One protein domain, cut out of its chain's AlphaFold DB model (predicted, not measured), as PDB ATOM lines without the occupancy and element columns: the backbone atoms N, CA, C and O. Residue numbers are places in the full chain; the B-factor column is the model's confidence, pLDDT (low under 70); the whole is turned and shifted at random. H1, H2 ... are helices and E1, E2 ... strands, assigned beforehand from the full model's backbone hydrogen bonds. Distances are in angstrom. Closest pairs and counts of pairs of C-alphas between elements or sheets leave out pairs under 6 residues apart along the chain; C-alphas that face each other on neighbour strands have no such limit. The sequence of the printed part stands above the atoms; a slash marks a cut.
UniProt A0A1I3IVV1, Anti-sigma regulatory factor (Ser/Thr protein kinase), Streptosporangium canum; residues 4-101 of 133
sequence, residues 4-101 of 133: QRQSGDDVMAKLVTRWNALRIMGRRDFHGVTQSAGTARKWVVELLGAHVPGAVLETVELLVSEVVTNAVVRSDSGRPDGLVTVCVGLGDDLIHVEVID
ATOM      1  N   GLN A   4       9.920 -28.497  73.202       41.34
ATOM      2  CA  GLN A   4       9.945 -29.314  71.974       41.34
ATOM      3  C   GLN A   4       8.679 -29.219  71.108       41.34
ATOM      4  O   GLN A   4       8.759 -29.485  69.915       41.34
ATOM      5  N   ARG A   5       7.523 -28.820  71.666       40.31
ATOM      6  CA  ARG A   5       6.277 -28.661  70.885       40.31
ATOM      7  C   ARG A   5       6.265 -27.360  70.081       40.31
ATOM      8  O   ARG A   5       5.986 -27.398  68.893       40.31
ATOM      9  N   GLN A   6       6.681 -26.248  70.694       39.66
ATOM     10  CA  GLN A   6       6.776 -24.949  70.010       39.66
ATOM     11  C   GLN A   6       7.774 -24.971  68.844       39.66
ATOM     12  O   GLN A   6       7.516 -24.382  67.802       39.66
ATOM     13  N   SER A   7       8.874 -25.720  68.979       48.94
ATOM     14  CA  SER A   7       9.864 -25.860  67.906       48.94
ATOM     15  C   SER A   7       9.359 -26.664  66.703       48.94
ATOM     16  O   SER A   7       9.829 -26.426  65.596       48.94
ATOM     17  N   GLY A   8       8.445 -27.622  66.896       41.34
ATOM     18  CA  GLY A   8       7.864 -28.415  65.806       41.34
ATOM     19  C   GLY A   8       6.808 -27.635  65.025       41.34
ATOM     20  O   GLY A   8       6.836 -27.628  63.795       41.34
ATOM     21  N   ASP A   9       5.939 -26.914  65.736       45.50
ATOM     22  CA  ASP A   9       4.874 -26.107  65.134       45.50
ATOM     23  C   ASP A   9       5.446 -24.949  64.290       45.50
ATOM     24  O   ASP A   9       4.991 -24.713  63.170       45.50
ATOM     25  N   ASP A  10       6.514 -24.294  64.761       48.75
ATOM     26  CA  ASP A  10       7.208 -23.228  64.020       48.75
ATOM     27  C   ASP A  10       7.959 -23.746  62.785       48.75
ATOM     28  O   ASP A  10       8.035 -23.057  61.762       48.75
ATOM     29  N   VAL A  11       8.528 -24.956  62.858       53.28
ATOM     30  CA  VAL A  11       9.161 -25.599  61.698       53.28
ATOM     31  C   VAL A  11       8.091 -25.908  60.663       53.28
ATOM     32  O   VAL A  11       8.215 -25.450  59.532       53.28
ATOM     33  N   MET A  12       7.003 -26.577  61.047       45.31
ATOM     34  CA  MET A  12       5.911 -26.919  60.134       45.31
ATOM     35  C   MET A  12       5.264 -25.681  59.508       45.31
ATOM     36  O   MET A  12       5.030 -25.661  58.302       45.31
ATOM     37  N   ALA A  13       5.062 -24.605  60.274       55.81
ATOM     38  CA  ALA A  13       4.572 -23.337  59.738       55.81
ATOM     39  C   ALA A  13       5.530 -22.744  58.687       55.81
ATOM     40  O   ALA A  13       5.084 -22.279  57.633       55.81
ATOM     41  N   LYS A  14       6.848 -22.805  58.922       56.28
ATOM     42  CA  LYS A  14       7.862 -22.388  57.939       56.28
ATOM     43  C   LYS A  14       7.886 -23.292  56.706       56.28
ATOM     44  O   LYS A  14       8.063 -22.772  55.608       56.28
ATOM     45  N   LEU A  15       7.687 -24.603  56.856       59.41
ATOM     46  CA  LEU A  15       7.628 -25.548  55.731       59.41
ATOM     47  C   LEU A  15       6.413 -25.299  54.850       59.41
ATOM     48  O   LEU A  15       6.555 -25.154  53.641       59.41
ATOM     49  N   VAL A  16       5.237 -25.168  55.462       59.31
ATOM     50  CA  VAL A  16       3.991 -24.862  54.751       59.31
ATOM     51  C   VAL A  16       4.098 -23.510  54.047       59.31
ATOM     52  O   VAL A  16       3.746 -23.396  52.878       59.31
ATOM     53  N   THR A  17       4.651 -22.492  54.715       63.81
ATOM     54  CA  THR A  17       4.868 -21.171  54.101       63.81
ATOM     55  C   THR A  17       5.832 -21.250  52.918       63.81
ATOM     56  O   THR A  17       5.567 -20.648  51.880       63.81
ATOM     57  N   ARG A  18       6.925 -22.020  53.042       64.12
ATOM     58  CA  ARG A  18       7.870 -22.248  51.942       64.12
ATOM     59  C   ARG A  18       7.180 -22.924  50.765       64.12
ATOM     60  O   ARG A  18       7.254 -22.392  49.671       64.12
ATOM     61  N   TRP A  19       6.464 -24.023  50.986       69.81
ATOM     62  CA  TRP A  19       5.755 -24.732  49.917       69.81
ATOM     63  C   TRP A  19       4.651 -23.898  49.257       69.81
ATOM     64  O   TRP A  19       4.491 -23.976  48.043       69.81
ATOM     65  N   ASN A  20       3.951 -23.044  50.006       74.19
ATOM     66  CA  ASN A  20       2.934 -22.144  49.447       74.19
ATOM     67  C   ASN A  20       3.511 -21.094  48.483       74.19
ATOM     68  O   ASN A  20       2.791 -20.606  47.616       74.19
ATOM     69  N   ALA A  21       4.790 -20.739  48.631       75.69
ATOM     70  CA  ALA A  21       5.485 -19.808  47.743       75.69
ATOM     71  C   ALA A  21       6.127 -20.498  46.522       75.69
ATOM     72  O   ALA A  21       6.726 -19.825  45.685       75.69
ATOM     73  N   LEU A  22       6.029 -21.827  46.414       82.50
ATOM     74  CA  LEU A  22       6.640 -22.600  45.338       82.50
ATOM     75  C   LEU A  22       5.594 -23.036  44.316       82.50
ATOM     76  O   LEU A  22       4.526 -23.551  44.646       82.50
ATOM     77  N   ARG A  23       5.956 -22.947  43.038       89.88
ATOM     78  CA  ARG A  23       5.288 -23.708  41.990       89.88
ATOM     79  C   ARG A  23       5.705 -25.170  42.118       89.88
ATOM     80  O   ARG A  23       6.879 -25.502  41.950       89.88
ATOM     81  N   ILE A  24       4.743 -26.049  42.380       90.12
ATOM     82  CA  ILE A  24       4.984 -27.494  42.406       90.12
ATOM     83  C   ILE A  24       5.360 -27.967  41.002       90.12
ATOM     84  O   ILE A  24       4.595 -27.795  40.054       90.12
ATOM     85  N   MET A  25       6.542 -28.567  40.884       93.56
ATOM     86  CA  MET A  25       7.063 -29.112  39.632       93.56
ATOM     87  C   MET A  25       6.705 -30.590  39.479       93.56
ATOM     88  O   MET A  25       6.406 -31.043  38.378       93.56
ATOM     89  N   GLY A  26       6.712 -31.345  40.581       92.94
ATOM     90  CA  GLY A  26       6.329 -32.750  40.560       92.94
ATOM     91  C   GLY A  26       6.520 -33.464  41.892       92.94
ATOM     92  O   GLY A  26       7.256 -33.011  42.766       92.94
ATOM     93  N   ARG A  27       5.859 -34.615  42.015       95.12
ATOM     94  CA  ARG A  27       6.022 -35.586  43.099       95.12
ATOM     95  C   ARG A  27       6.104 -36.976  42.484       95.12
ATOM     96  O   ARG A  27       5.307 -37.291  41.599       95.12
ATOM     97  N   ARG A  28       7.037 -37.804  42.950       97.31
ATOM     98  CA  ARG A  28       7.170 -39.188  42.491       97.31
ATOM     99  C   ARG A  28       7.720 -40.094  43.581       97.31
ATOM    100  O   ARG A  28       8.646 -39.712  44.290       97.31
ATOM    101  N   ASP A  29       7.179 -41.304  43.640       96.94
ATOM    102  CA  ASP A  29       7.674 -42.370  44.506       96.94
ATOM    103  C   ASP A  29       8.674 -43.251  43.753       96.94
ATOM    104  O   ASP A  29       8.524 -43.532  42.556       96.94
ATOM    105  N   PHE A  30       9.695 -43.695  44.472       96.88
ATOM    106  CA  PHE A  30      10.714 -44.617  44.001       96.88
ATOM    107  C   PHE A  30      10.836 -45.779  44.976       96.88
ATOM    108  O   PHE A  30      10.705 -45.601  46.184       96.88
ATOM    109  N   HIS A  31      11.140 -46.968  44.460       97.44
ATOM    110  CA  HIS A  31      11.456 -48.105  45.318       97.44
ATOM    111  C   HIS A  31      12.689 -47.812  46.170       97.44
ATOM    112  O   HIS A  31      13.641 -47.190  45.692       97.44
ATOM    113  N   GLY A  32      12.691 -48.306  47.402       94.25
ATOM    114  CA  GLY A  32      13.756 -48.167  48.384       94.25
ATOM    115  C   GLY A  32      15.016 -48.976  48.071       94.25
ATOM    116  O   GLY A  32      15.497 -49.752  48.885       94.25
ATOM    117  N   VAL A  33      15.546 -48.832  46.859       95.44
ATOM    118  CA  VAL A  33      16.740 -49.522  46.365       95.44
ATOM    119  C   VAL A  33      17.733 -48.506  45.818       95.44
ATOM    120  O   VAL A  33      17.352 -47.467  45.284       95.44
ATOM    121  N   THR A  34      19.033 -48.773  45.937       90.44
ATOM    122  CA  THR A  34      20.073 -47.770  45.634       90.44
ATOM    123  C   THR A  34      20.072 -47.326  44.168       90.44
ATOM    124  O   THR A  34      20.438 -46.191  43.865       90.44
ATOM    125  N   GLN A  35      19.586 -48.168  43.248       95.12
ATOM    126  CA  GLN A  35      19.422 -47.811  41.834       95.12
ATOM    127  C   GLN A  35      18.404 -46.675  41.630       95.12
ATOM    128  O   GLN A  35      18.498 -45.921  40.653       95.12
ATOM    129  N   SER A  36      17.462 -46.500  42.560       95.25
ATOM    130  CA  SER A  36      16.480 -45.419  42.518       95.25
ATOM    131  C   SER A  36      17.108 -44.037  42.638       95.25
ATOM    132  O   SER A  36      16.570 -43.109  42.045       95.25
ATOM    133  N   ALA A  37      18.274 -43.884  43.278       92.19
ATOM    134  CA  ALA A  37      18.969 -42.594  43.348       92.19
ATOM    135  C   ALA A  37      19.308 -42.046  41.950       92.19
ATOM    136  O   ALA A  37      19.139 -40.858  41.671       92.19
ATOM    137  N   GLY A  38      19.715 -42.925  41.025       94.62
ATOM    138  CA  GLY A  38      19.974 -42.533  39.640       94.62
ATOM    139  C   GLY A  38      18.723 -42.226  38.835       94.62
ATOM    140  O   GLY A  38      18.754 -41.355  37.968       94.62
ATOM    141  N   THR A  39      17.619 -42.898  39.136       97.94
ATOM    142  CA  THR A  39      16.333 -42.618  38.485       97.94
ATOM    143  C   THR A  39      15.740 -41.306  39.003       97.94
ATOM    144  O   THR A  39      15.258 -40.498  38.214       97.94
ATOM    145  N   ALA A  40      15.841 -41.058  40.310       95.62
ATOM    146  CA  ALA A  40      15.366 -39.847  40.961       95.62
ATOM    147  C   ALA A  40      16.111 -38.604  40.473       95.62
ATOM    148  O   ALA A  40      15.467 -37.649  40.050       95.62
ATOM    149  N   ARG A  41      17.451 -38.622  40.438       94.38
ATOM    150  CA  ARG A  41      18.216 -37.450  39.985       94.38
ATOM    151  C   ARG A  41      17.936 -37.087  38.524       94.38
ATOM    152  O   ARG A  41      17.726 -35.917  38.232       94.38
ATOM    153  N   LYS A  42      17.834 -38.079  37.626       97.62
ATOM    154  CA  LYS A  42      17.469 -37.847  36.217       97.62
ATOM    155  C   LYS A  42      16.097 -37.196  36.106       97.62
ATOM    156  O   LYS A  42      15.956 -36.183  35.435       97.62
ATOM    157  N   TRP A  43      15.118 -37.736  36.829       98.19
ATOM    158  CA  TRP A  43      13.763 -37.196  36.855       98.19
ATOM    159  C   TRP A  43      13.714 -35.748  37.377       98.19
ATOM    160  O   TRP A  43      13.032 -34.912  36.787       98.19
ATOM    161  N   VAL A  44      14.466 -35.416  38.434       95.56
ATOM    162  CA  VAL A  44      14.544 -34.038  38.954       95.56
ATOM    163  C   VAL A  44      15.212 -33.089  37.950       95.56
ATOM    164  O   VAL A  44      14.694 -31.999  37.709       95.56
ATOM    165  N   VAL A  45      16.328 -33.496  37.333       95.00
ATOM    166  CA  VAL A  45      17.024 -32.688  36.314       95.00
ATOM    167  C   VAL A  45      16.131 -32.448  35.096       95.00
ATOM    168  O   VAL A  45      16.060 -31.324  34.606       95.00
ATOM    169  N   GLU A  46      15.391 -33.461  34.643       97.12
ATOM    170  CA  GLU A  46      14.423 -33.333  33.547       97.12
ATOM    171  C   GLU A  46      13.305 -32.329  33.880       97.12
ATOM    172  O   GLU A  46      12.962 -31.495  33.041       97.12
ATOM    173  N   LEU A  47      12.771 -32.346  35.109       96.12
ATOM    174  CA  LEU A  47      11.740 -31.396  35.550       96.12
ATOM    175  C   LEU A  47      12.238 -29.943  35.600       96.12
ATOM    176  O   LEU A  47      11.500 -29.008  35.271       96.12
ATOM    177  N   LEU A  48      13.481 -29.741  36.035       92.94
ATOM    178  CA  LEU A  48      14.060 -28.413  36.243       92.94
ATOM    179  C   LEU A  48      14.782 -27.864  35.004       92.94
ATOM    180  O   LEU A  48      14.985 -26.654  34.919       92.94
ATOM    181  N   GLY A  49      15.116 -28.714  34.029       93.62
ATOM    182  CA  GLY A  49      16.002 -28.402  32.904       93.62
ATOM    183  C   GLY A  49      15.626 -27.170  32.080       93.62
ATOM    184  O   GLY A  49      16.499 -26.432  31.636       93.62
ATOM    185  N   ALA A  50      14.330 -26.910  31.906       93.19
ATOM    186  CA  ALA A  50      13.839 -25.750  31.153       93.19
ATOM    187  C   ALA A  50      13.763 -24.449  31.976       93.19
ATOM    188  O   ALA A  50      13.464 -23.394  31.425       93.19
ATOM    189  N   HIS A  51      13.987 -24.521  33.289       91.56
ATOM    190  CA  HIS A  51      13.716 -23.432  34.230       91.56
ATOM    191  C   HIS A  51      14.957 -22.965  34.993       91.56
ATOM    192  O   HIS A  51      14.931 -21.902  35.606       91.56
ATOM    193  N   VAL A  52      16.023 -23.763  34.988       87.69
ATOM    194  CA  VAL A  52      17.179 -23.592  35.867       87.69
ATOM    195  C   VAL A  52      18.472 -23.635  35.041       87.69
ATOM    196  O   VAL A  52      18.588 -24.470  34.143       87.69
ATOM    197  N   PRO A  53      19.469 -22.773  35.324       88.75
ATOM    198  CA  PRO A  53      20.763 -22.823  34.646       88.75
ATOM    199  C   PRO A  53      21.486 -24.163  34.840       88.75
ATOM    200  O   PRO A  53      21.469 -24.730  35.930       88.75
ATOM    201  N   GLY A  54      22.213 -24.619  33.813       86.06
ATOM    202  CA  GLY A  54      22.935 -25.902  33.835       86.06
ATOM    203  C   GLY A  54      23.863 -26.090  35.041       86.06
ATOM    204  O   GLY A  54      23.815 -27.131  35.684       86.06
ATOM    205  N   ALA A  55      24.617 -25.055  35.423       83.62
ATOM    206  CA  ALA A  55      25.504 -25.108  36.590       83.62
ATOM    207  C   ALA A  55      24.758 -25.391  37.911       83.62
ATOM    208  O   ALA A  55      25.279 -26.066  38.790       83.62
ATOM    209  N   VAL A  56      23.516 -24.910  38.048       83.62
ATOM    210  CA  VAL A  56      22.681 -25.185  39.229       83.62
ATOM    211  C   VAL A  56      22.104 -26.603  39.159       83.62
ATOM    212  O   VAL A  56      22.002 -27.274  40.185       83.62
ATOM    213  N   LEU A  57      21.770 -27.094  37.959       87.31
ATOM    214  CA  LEU A  57      21.299 -28.470  37.763       87.31
ATOM    215  C   LEU A  57      22.353 -29.510  38.156       87.31
ATOM    216  O   LEU A  57      21.983 -30.524  38.738       87.31
ATOM    217  N   GLU A  58      23.640 -29.248  37.910       83.06
ATOM    218  CA  GLU A  58      24.740 -30.125  38.349       83.06
ATOM    219  C   GLU A  58      24.772 -30.272  39.878       83.06
ATOM    220  O   GLU A  58      24.901 -31.379  40.407       83.06
ATOM    221  N   THR A  59      24.582 -29.167  40.608       83.94
ATOM    222  CA  THR A  59      24.484 -29.190  42.075       83.94
ATOM    223  C   THR A  59      23.245 -29.955  42.543       83.94
ATOM    224  O   THR A  59      23.340 -30.794  43.439       83.94
ATOM    225  N   VAL A  60      22.083 -29.712  41.926       86.19
ATOM    226  CA  VAL A  60      20.842 -30.428  42.260       86.19
ATOM    227  C   VAL A  60      20.982 -31.928  41.992       86.19
ATOM    228  O   VAL A  60      20.563 -32.729  42.825       86.19
ATOM    229  N   GLU A  61      21.598 -32.326  40.877       88.50
ATOM    230  CA  GLU A  61      21.814 -33.735  40.536       88.50
ATOM    231  C   GLU A  61      22.599 -34.467  41.633       88.50
ATOM    232  O   GLU A  61      22.191 -35.551  42.072       88.50
ATOM    233  N   LEU A  62      23.701 -33.867  42.096       86.75
ATOM    234  CA  LEU A  62      24.547 -34.441  43.139       86.75
ATOM    235  C   LEU A  62      23.783 -34.585  44.460       86.75
ATOM    236  O   LEU A  62      23.771 -35.668  45.050       86.75
ATOM    237  N   LEU A  63      23.109 -33.518  44.893       86.19
ATOM    238  CA  LEU A  63      22.394 -33.490  46.168       86.19
ATOM    239  C   LEU A  63      21.214 -34.464  46.181       86.19
ATOM    240  O   LEU A  63      21.043 -35.207  47.144       86.19
ATOM    241  N   VAL A  64      20.442 -34.550  45.094       88.31
ATOM    242  CA  VAL A  64      19.367 -35.549  44.970       88.31
ATOM    243  C   VAL A  64      19.935 -36.962  45.067       88.31
ATOM    244  O   VAL A  64      19.369 -37.809  45.759       88.31
ATOM    245  N   SER A  65      21.065 -37.227  44.406       87.69
ATOM    246  CA  SER A  65      21.699 -38.543  44.454       87.69
ATOM    247  C   SER A  65      22.154 -38.906  45.867       87.69
ATOM    248  O   SER A  65      21.900 -40.029  46.307       87.69
ATOM    249  N   GLU A  66      22.814 -37.991  46.581       87.00
ATOM    250  CA  GLU A  66      23.275 -38.232  47.954       87.00
ATOM    251  C   GLU A  66      22.093 -38.502  48.883       87.00
ATOM    252  O   GLU A  66      22.106 -39.466  49.648       87.00
ATOM    253  N   VAL A  67      21.037 -37.700  48.780       83.44
ATOM    254  CA  VAL A  67      19.945 -37.773  49.747       83.44
ATOM    255  C   VAL A  67      19.078 -38.991  49.523       83.44
ATOM    256  O   VAL A  67      18.777 -39.694  50.480       83.44
ATOM    257  N   VAL A  68      18.718 -39.295  48.276       86.62
ATOM    258  CA  VAL A  68      17.955 -40.513  47.987       86.62
ATOM    259  C   VAL A  68      18.771 -41.749  48.366       86.62
ATOM    260  O   VAL A  68      18.220 -42.711  48.896       86.62
ATOM    261  N   THR A  69      20.096 -41.723  48.175       86.00
ATOM    262  CA  THR A  69      20.967 -42.809  48.651       86.00
ATOM    263  C   THR A  69      20.932 -42.922  50.172       86.00
ATOM    264  O   THR A  69      20.798 -44.028  50.689       86.00
ATOM    265  N   ASN A  70      21.017 -41.805  50.897       84.38
ATOM    266  CA  ASN A  70      20.929 -41.804  52.354       84.38
ATOM    267  C   ASN A  70      19.573 -42.330  52.836       84.38
ATOM    268  O   ASN A  70      19.566 -43.214  53.686       84.38
ATOM    269  N   ALA A  71      18.466 -41.865  52.255       84.44
ATOM    270  CA  ALA A  71      17.122 -42.355  52.545       84.44
ATOM    271  C   ALA A  71      17.054 -43.879  52.389       84.44
ATOM    272  O   ALA A  71      16.737 -44.588  53.336       84.44
ATOM    273  N   VAL A  72      17.469 -44.419  51.244       87.88
ATOM    274  CA  VAL A  72      17.451 -45.870  51.006       87.88
ATOM    275  C   VAL A  72      18.359 -46.647  51.968       87.88
ATOM    276  O   VAL A  72      17.987 -47.710  52.452       87.88
ATOM    277  N   VAL A  73      19.578 -46.164  52.217       86.50
ATOM    278  CA  VAL A  73      20.599 -46.925  52.958       86.50
ATOM    279  C   VAL A  73      20.420 -46.823  54.473       86.50
ATOM    280  O   VAL A  73      20.858 -47.712  55.205       86.50
ATOM    281  N   ARG A  74      19.853 -45.718  54.966       81.25
ATOM    282  CA  ARG A  74      19.848 -45.361  56.394       81.25
ATOM    283  C   ARG A  74      18.454 -45.355  57.026       81.25
ATOM    284  O   ARG A  74      18.390 -45.319  58.255       81.25
ATOM    285  N   SER A  75      17.383 -45.403  56.233       82.50
ATOM    286  CA  SER A  75      15.999 -45.490  56.721       82.50
ATOM    287  C   SER A  75      15.415 -46.900  56.550       82.50
ATOM    288  O   SER A  75      15.974 -47.759  55.862       82.50
ATOM    289  N   ASP A  76      14.254 -47.126  57.155       86.31
ATOM    290  CA  ASP A  76      13.438 -48.316  56.969       86.31
ATOM    291  C   ASP A  76      12.848 -48.403  55.549       86.31
ATOM    292  O   ASP A  76      12.451 -49.498  55.147       86.31
ATOM    293  N   SER A  77      12.925 -47.343  54.728       86.19
ATOM    294  CA  SER A  77      12.607 -47.420  53.295       86.19
ATOM    295  C   SER A  77      13.501 -48.411  52.551       86.19
ATOM    296  O   SER A  77      13.103 -48.902  51.506       86.19
ATOM    297  N   GLY A  78      14.694 -48.744  53.061       88.50
ATOM    298  CA  GLY A  78      15.560 -49.775  52.472       88.50
ATOM    299  C   GLY A  78      15.054 -51.216  52.631       88.50
ATOM    300  O   GLY A  78      15.683 -52.153  52.131       88.50
ATOM    301  N   ARG A  79      13.953 -51.430  53.365       91.12
ATOM    302  CA  ARG A  79      13.332 -52.749  53.567       91.12
ATOM    303  C   ARG A  79      12.535 -53.192  52.330       91.12
ATOM    304  O   ARG A  79      12.228 -52.368  51.469       91.12
ATOM    305  N   PRO A  80      12.184 -54.491  52.220       93.19
ATOM    306  CA  PRO A  80      11.305 -54.966  51.154       93.19
ATOM    307  C   PRO A  80      10.031 -54.121  51.056       93.19
ATOM    308  O   PRO A  80       9.424 -53.811  52.079       93.19
ATOM    309  N   ASP A  81       9.670 -53.753  49.827       91.38
ATOM    310  CA  ASP A  81       8.528 -52.895  49.476       91.38
ATOM    311  C   ASP A  81       8.572 -51.452  50.016       91.38
ATOM    312  O   ASP A  81       7.631 -50.691  49.793       91.38
ATOM    313  N   GLY A  82       9.677 -51.044  50.649       92.44
ATOM    314  CA  GLY A  82       9.884 -49.672  51.101       92.44
ATOM    315  C   GLY A  82       9.965 -48.684  49.939       92.44
ATOM    316  O   GLY A  82      10.380 -49.018  48.818       92.44
ATOM    317  N   LEU A  83       9.547 -47.447  50.202       92.25
ATOM    318  CA  LEU A  83       9.483 -46.377  49.212       92.25
ATOM    319  C   LEU A  83      10.215 -45.133  49.704       92.25
ATOM    320  O   LEU A  83      10.320 -44.874  50.898       92.25
ATOM    321  N   VAL A  84      10.687 -44.346  48.745       88.25
ATOM    322  CA  VAL A  84      11.170 -42.986  48.955       88.25
ATOM    323  C   VAL A  84      10.376 -42.070  48.036       88.25
ATOM    324  O   VAL A  84      10.361 -42.267  46.818       88.25
ATOM    325  N   THR A  85       9.731 -41.053  48.594       90.50
ATOM    326  CA  THR A  85       9.042 -40.025  47.811       90.50
ATOM    327  C   THR A  85       9.971 -38.839  47.596       90.50
ATOM    328  O   THR A  85      10.530 -38.309  48.548       90.50
ATOM    329  N   VAL A  86      10.053 -38.343  46.361       90.25
ATOM    330  CA  VAL A  86      10.701 -37.066  46.046       90.25
ATOM    331  C   VAL A  86       9.659 -36.041  45.595       90.25
ATOM    332  O   VAL A  86       8.884 -36.303  44.671       90.25
ATOM    333  N   CYS A  87       9.656 -34.865  46.223       88.00
ATOM    334  CA  CYS A  87       8.842 -33.710  45.838       88.00
ATOM    335  C   CYS A  87       9.747 -32.564  45.373       88.00
ATOM    336  O   CYS A  87      10.768 -32.285  45.996       88.00
ATOM    337  N   VAL A  88       9.365 -31.885  44.290       89.50
ATOM    338  CA  VAL A  88      10.135 -30.786  43.691       89.50
ATOM    339  C   VAL A  88       9.256 -29.546  43.576       89.50
ATOM    340  O   VAL A  88       8.180 -29.589  42.974       89.50
ATOM    341  N   GLY A  89       9.737 -28.433  44.118       87.56
ATOM    342  CA  GLY A  89       9.135 -27.110  44.001       87.56
ATOM    343  C   GLY A  89      10.137 -26.082  43.483       87.56
ATOM    344  O   GLY A  89      11.334 -26.168  43.761       87.56
ATOM    345  N   LEU A  90       9.636 -25.106  42.729       86.44
ATOM    346  CA  LEU A  90      10.417 -24.006  42.170       86.44
ATOM    347  C   LEU A  90       9.775 -22.665  42.542       86.44
ATOM    348  O   LEU A  90       8.593 -22.458  42.277       86.44
ATOM    349  N   GLY A  91      10.551 -21.769  43.137       82.31
ATOM    350  CA  GLY A  91      10.196 -20.369  43.375       82.31
ATOM    351  C   GLY A  91      11.140 -19.438  42.618       82.31
ATOM    352  O   GLY A  91      12.042 -19.911  41.929       82.31
ATOM    353  N   ASP A  92      10.945 -18.129  42.776       77.00
ATOM    354  CA  ASP A  92      11.688 -17.113  42.014       77.00
ATOM    355  C   ASP A  92      13.214 -17.234  42.185       77.00
ATOM    356  O   ASP A  92      13.943 -17.190  41.199       77.00
ATOM    357  N   ASP A  93      13.683 -17.495  43.411       77.38
ATOM    358  CA  ASP A  93      15.113 -17.616  43.747       77.38
ATOM    359  C   ASP A  93      15.447 -18.910  44.522       77.38
ATOM    360  O   ASP A  93      16.487 -19.015  45.176       77.38
ATOM    361  N   LEU A  94      14.552 -19.906  44.505       78.75
ATOM    362  CA  LEU A  94      14.689 -21.118  45.319       78.75
ATOM    363  C   LEU A  94      14.272 -22.375  44.556       78.75
ATOM    364  O   LEU A  94      13.182 -22.449  43.992       78.75
ATOM    365  N   ILE A  95      15.110 -23.407  44.642       83.62
ATOM    366  CA  ILE A  95      14.751 -24.783  44.290       83.62
ATOM    367  C   ILE A  95      14.597 -25.547  45.595       83.62
ATOM    368  O   ILE A  95      15.508 -25.569  46.420       83.62
ATOM    369  N   HIS A  96      13.453 -26.191  45.776       84.62
ATOM    370  CA  HIS A  96      13.210 -27.030  46.933       84.62
ATOM    371  C   HIS A  96      12.999 -28.468  46.481       84.62
ATOM    372  O   HIS A  96      12.105 -28.754  45.683       84.62
ATOM    373  N   VAL A  97      13.841 -29.362  46.991       84.56
ATOM    374  CA  VAL A  97      13.681 -30.800  46.819       84.56
ATOM    375  C   VAL A  97      13.536 -31.421  48.194       84.56
ATOM    376  O   VAL A  97      14.423 -31.291  49.037       84.56
ATOM    377  N   GLU A  98      12.420 -32.101  48.399       83.50
ATOM    378  CA  GLU A  98      12.123 -32.840  49.618       83.50
ATOM    379  C   GLU A  98      12.161 -34.335  49.323       83.50
ATOM    380  O   GLU A  98      11.647 -34.785  48.295       83.50
ATOM    381  N   VAL A  99      12.786 -35.092  50.223       84.44
ATOM    382  CA  VAL A  99      12.890 -36.547  50.143       84.44
ATOM    383  C   VAL A  99      12.287 -37.117  51.417       84.44
ATOM    384  O   VAL A  99      12.808 -36.896  52.505       84.44
ATOM    385  N   ILE A 100      11.171 -37.820  51.265       82.94
ATOM    386  CA  ILE A 100      10.423 -38.426  52.363       82.94
ATOM    387  C   ILE A 100      10.741 -39.917  52.358       82.94
ATOM    388  O   ILE A 100      10.580 -40.585  51.333       82.94
ATOM    389  N   ASP A 101      11.205 -40.404  53.498       84.81
ATOM    390  CA  ASP A 101      11.530 -41.799  53.762       84.81
ATOM    391  C   ASP A 101      10.743 -42.296  54.989       84.81
ATOM    392  O   ASP A 101      10.061 -41.510  55.644       84.81
TER     393      ASP A 101
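What this domain is: This is residues 4 to 101 of the 133 residues of the protein "Anti-sigma regulatory factor (Ser/Thr protein kinase)" of Streptosporangium canum (UniProt A0A1I3IVV1). The helical hairpin H2 and H3 covers one face of a three-stranded sheet in two layers, while residues 4 to 17 of H1 stick out. The 98 printed residues include H1 E1 H2 H3 E2 E3 in chain order: mixed class, antiparallel sheet E1 E2 E3. The whole is compact, radius of gyration of the C-alphas 14.2 A, spanning 40 by 34 by 18 A.

Where its parts are: Find E1, residues 23 to 31, from C-alpha 23 at (5.288, -23.708, 41.990); E2 is residues 83 to 90, and E3, residues 95 to 100, ends with C-alpha 100 at (10.423, -38.426, 52.363). H2 is residues 35 to 48; H3, 54 to 74, runs 30.0 A; H1, 4 to 20, runs 24.7 A.

How they stand to each other: Within hydrogen-bond range, find N 28 and O 86 of E1 and E2, 2.9 A, and N 87 and O 98 of hairpin E2 and E3, 2.9 A. H2 and H3 touch, closest C-alphas Ala 37 and Ser 65, 5.0 A, at a shallow tilt of 32 degrees, opposite ways. H1 only grazes the sheet. Every O i to N i+4 pair is within range in H2, 12 of 13 in H1, 16 of 17 in H3.

The domain as a whole: The printed part has no cut and no long link; pLDDT is under 70 at residues 4 to 19.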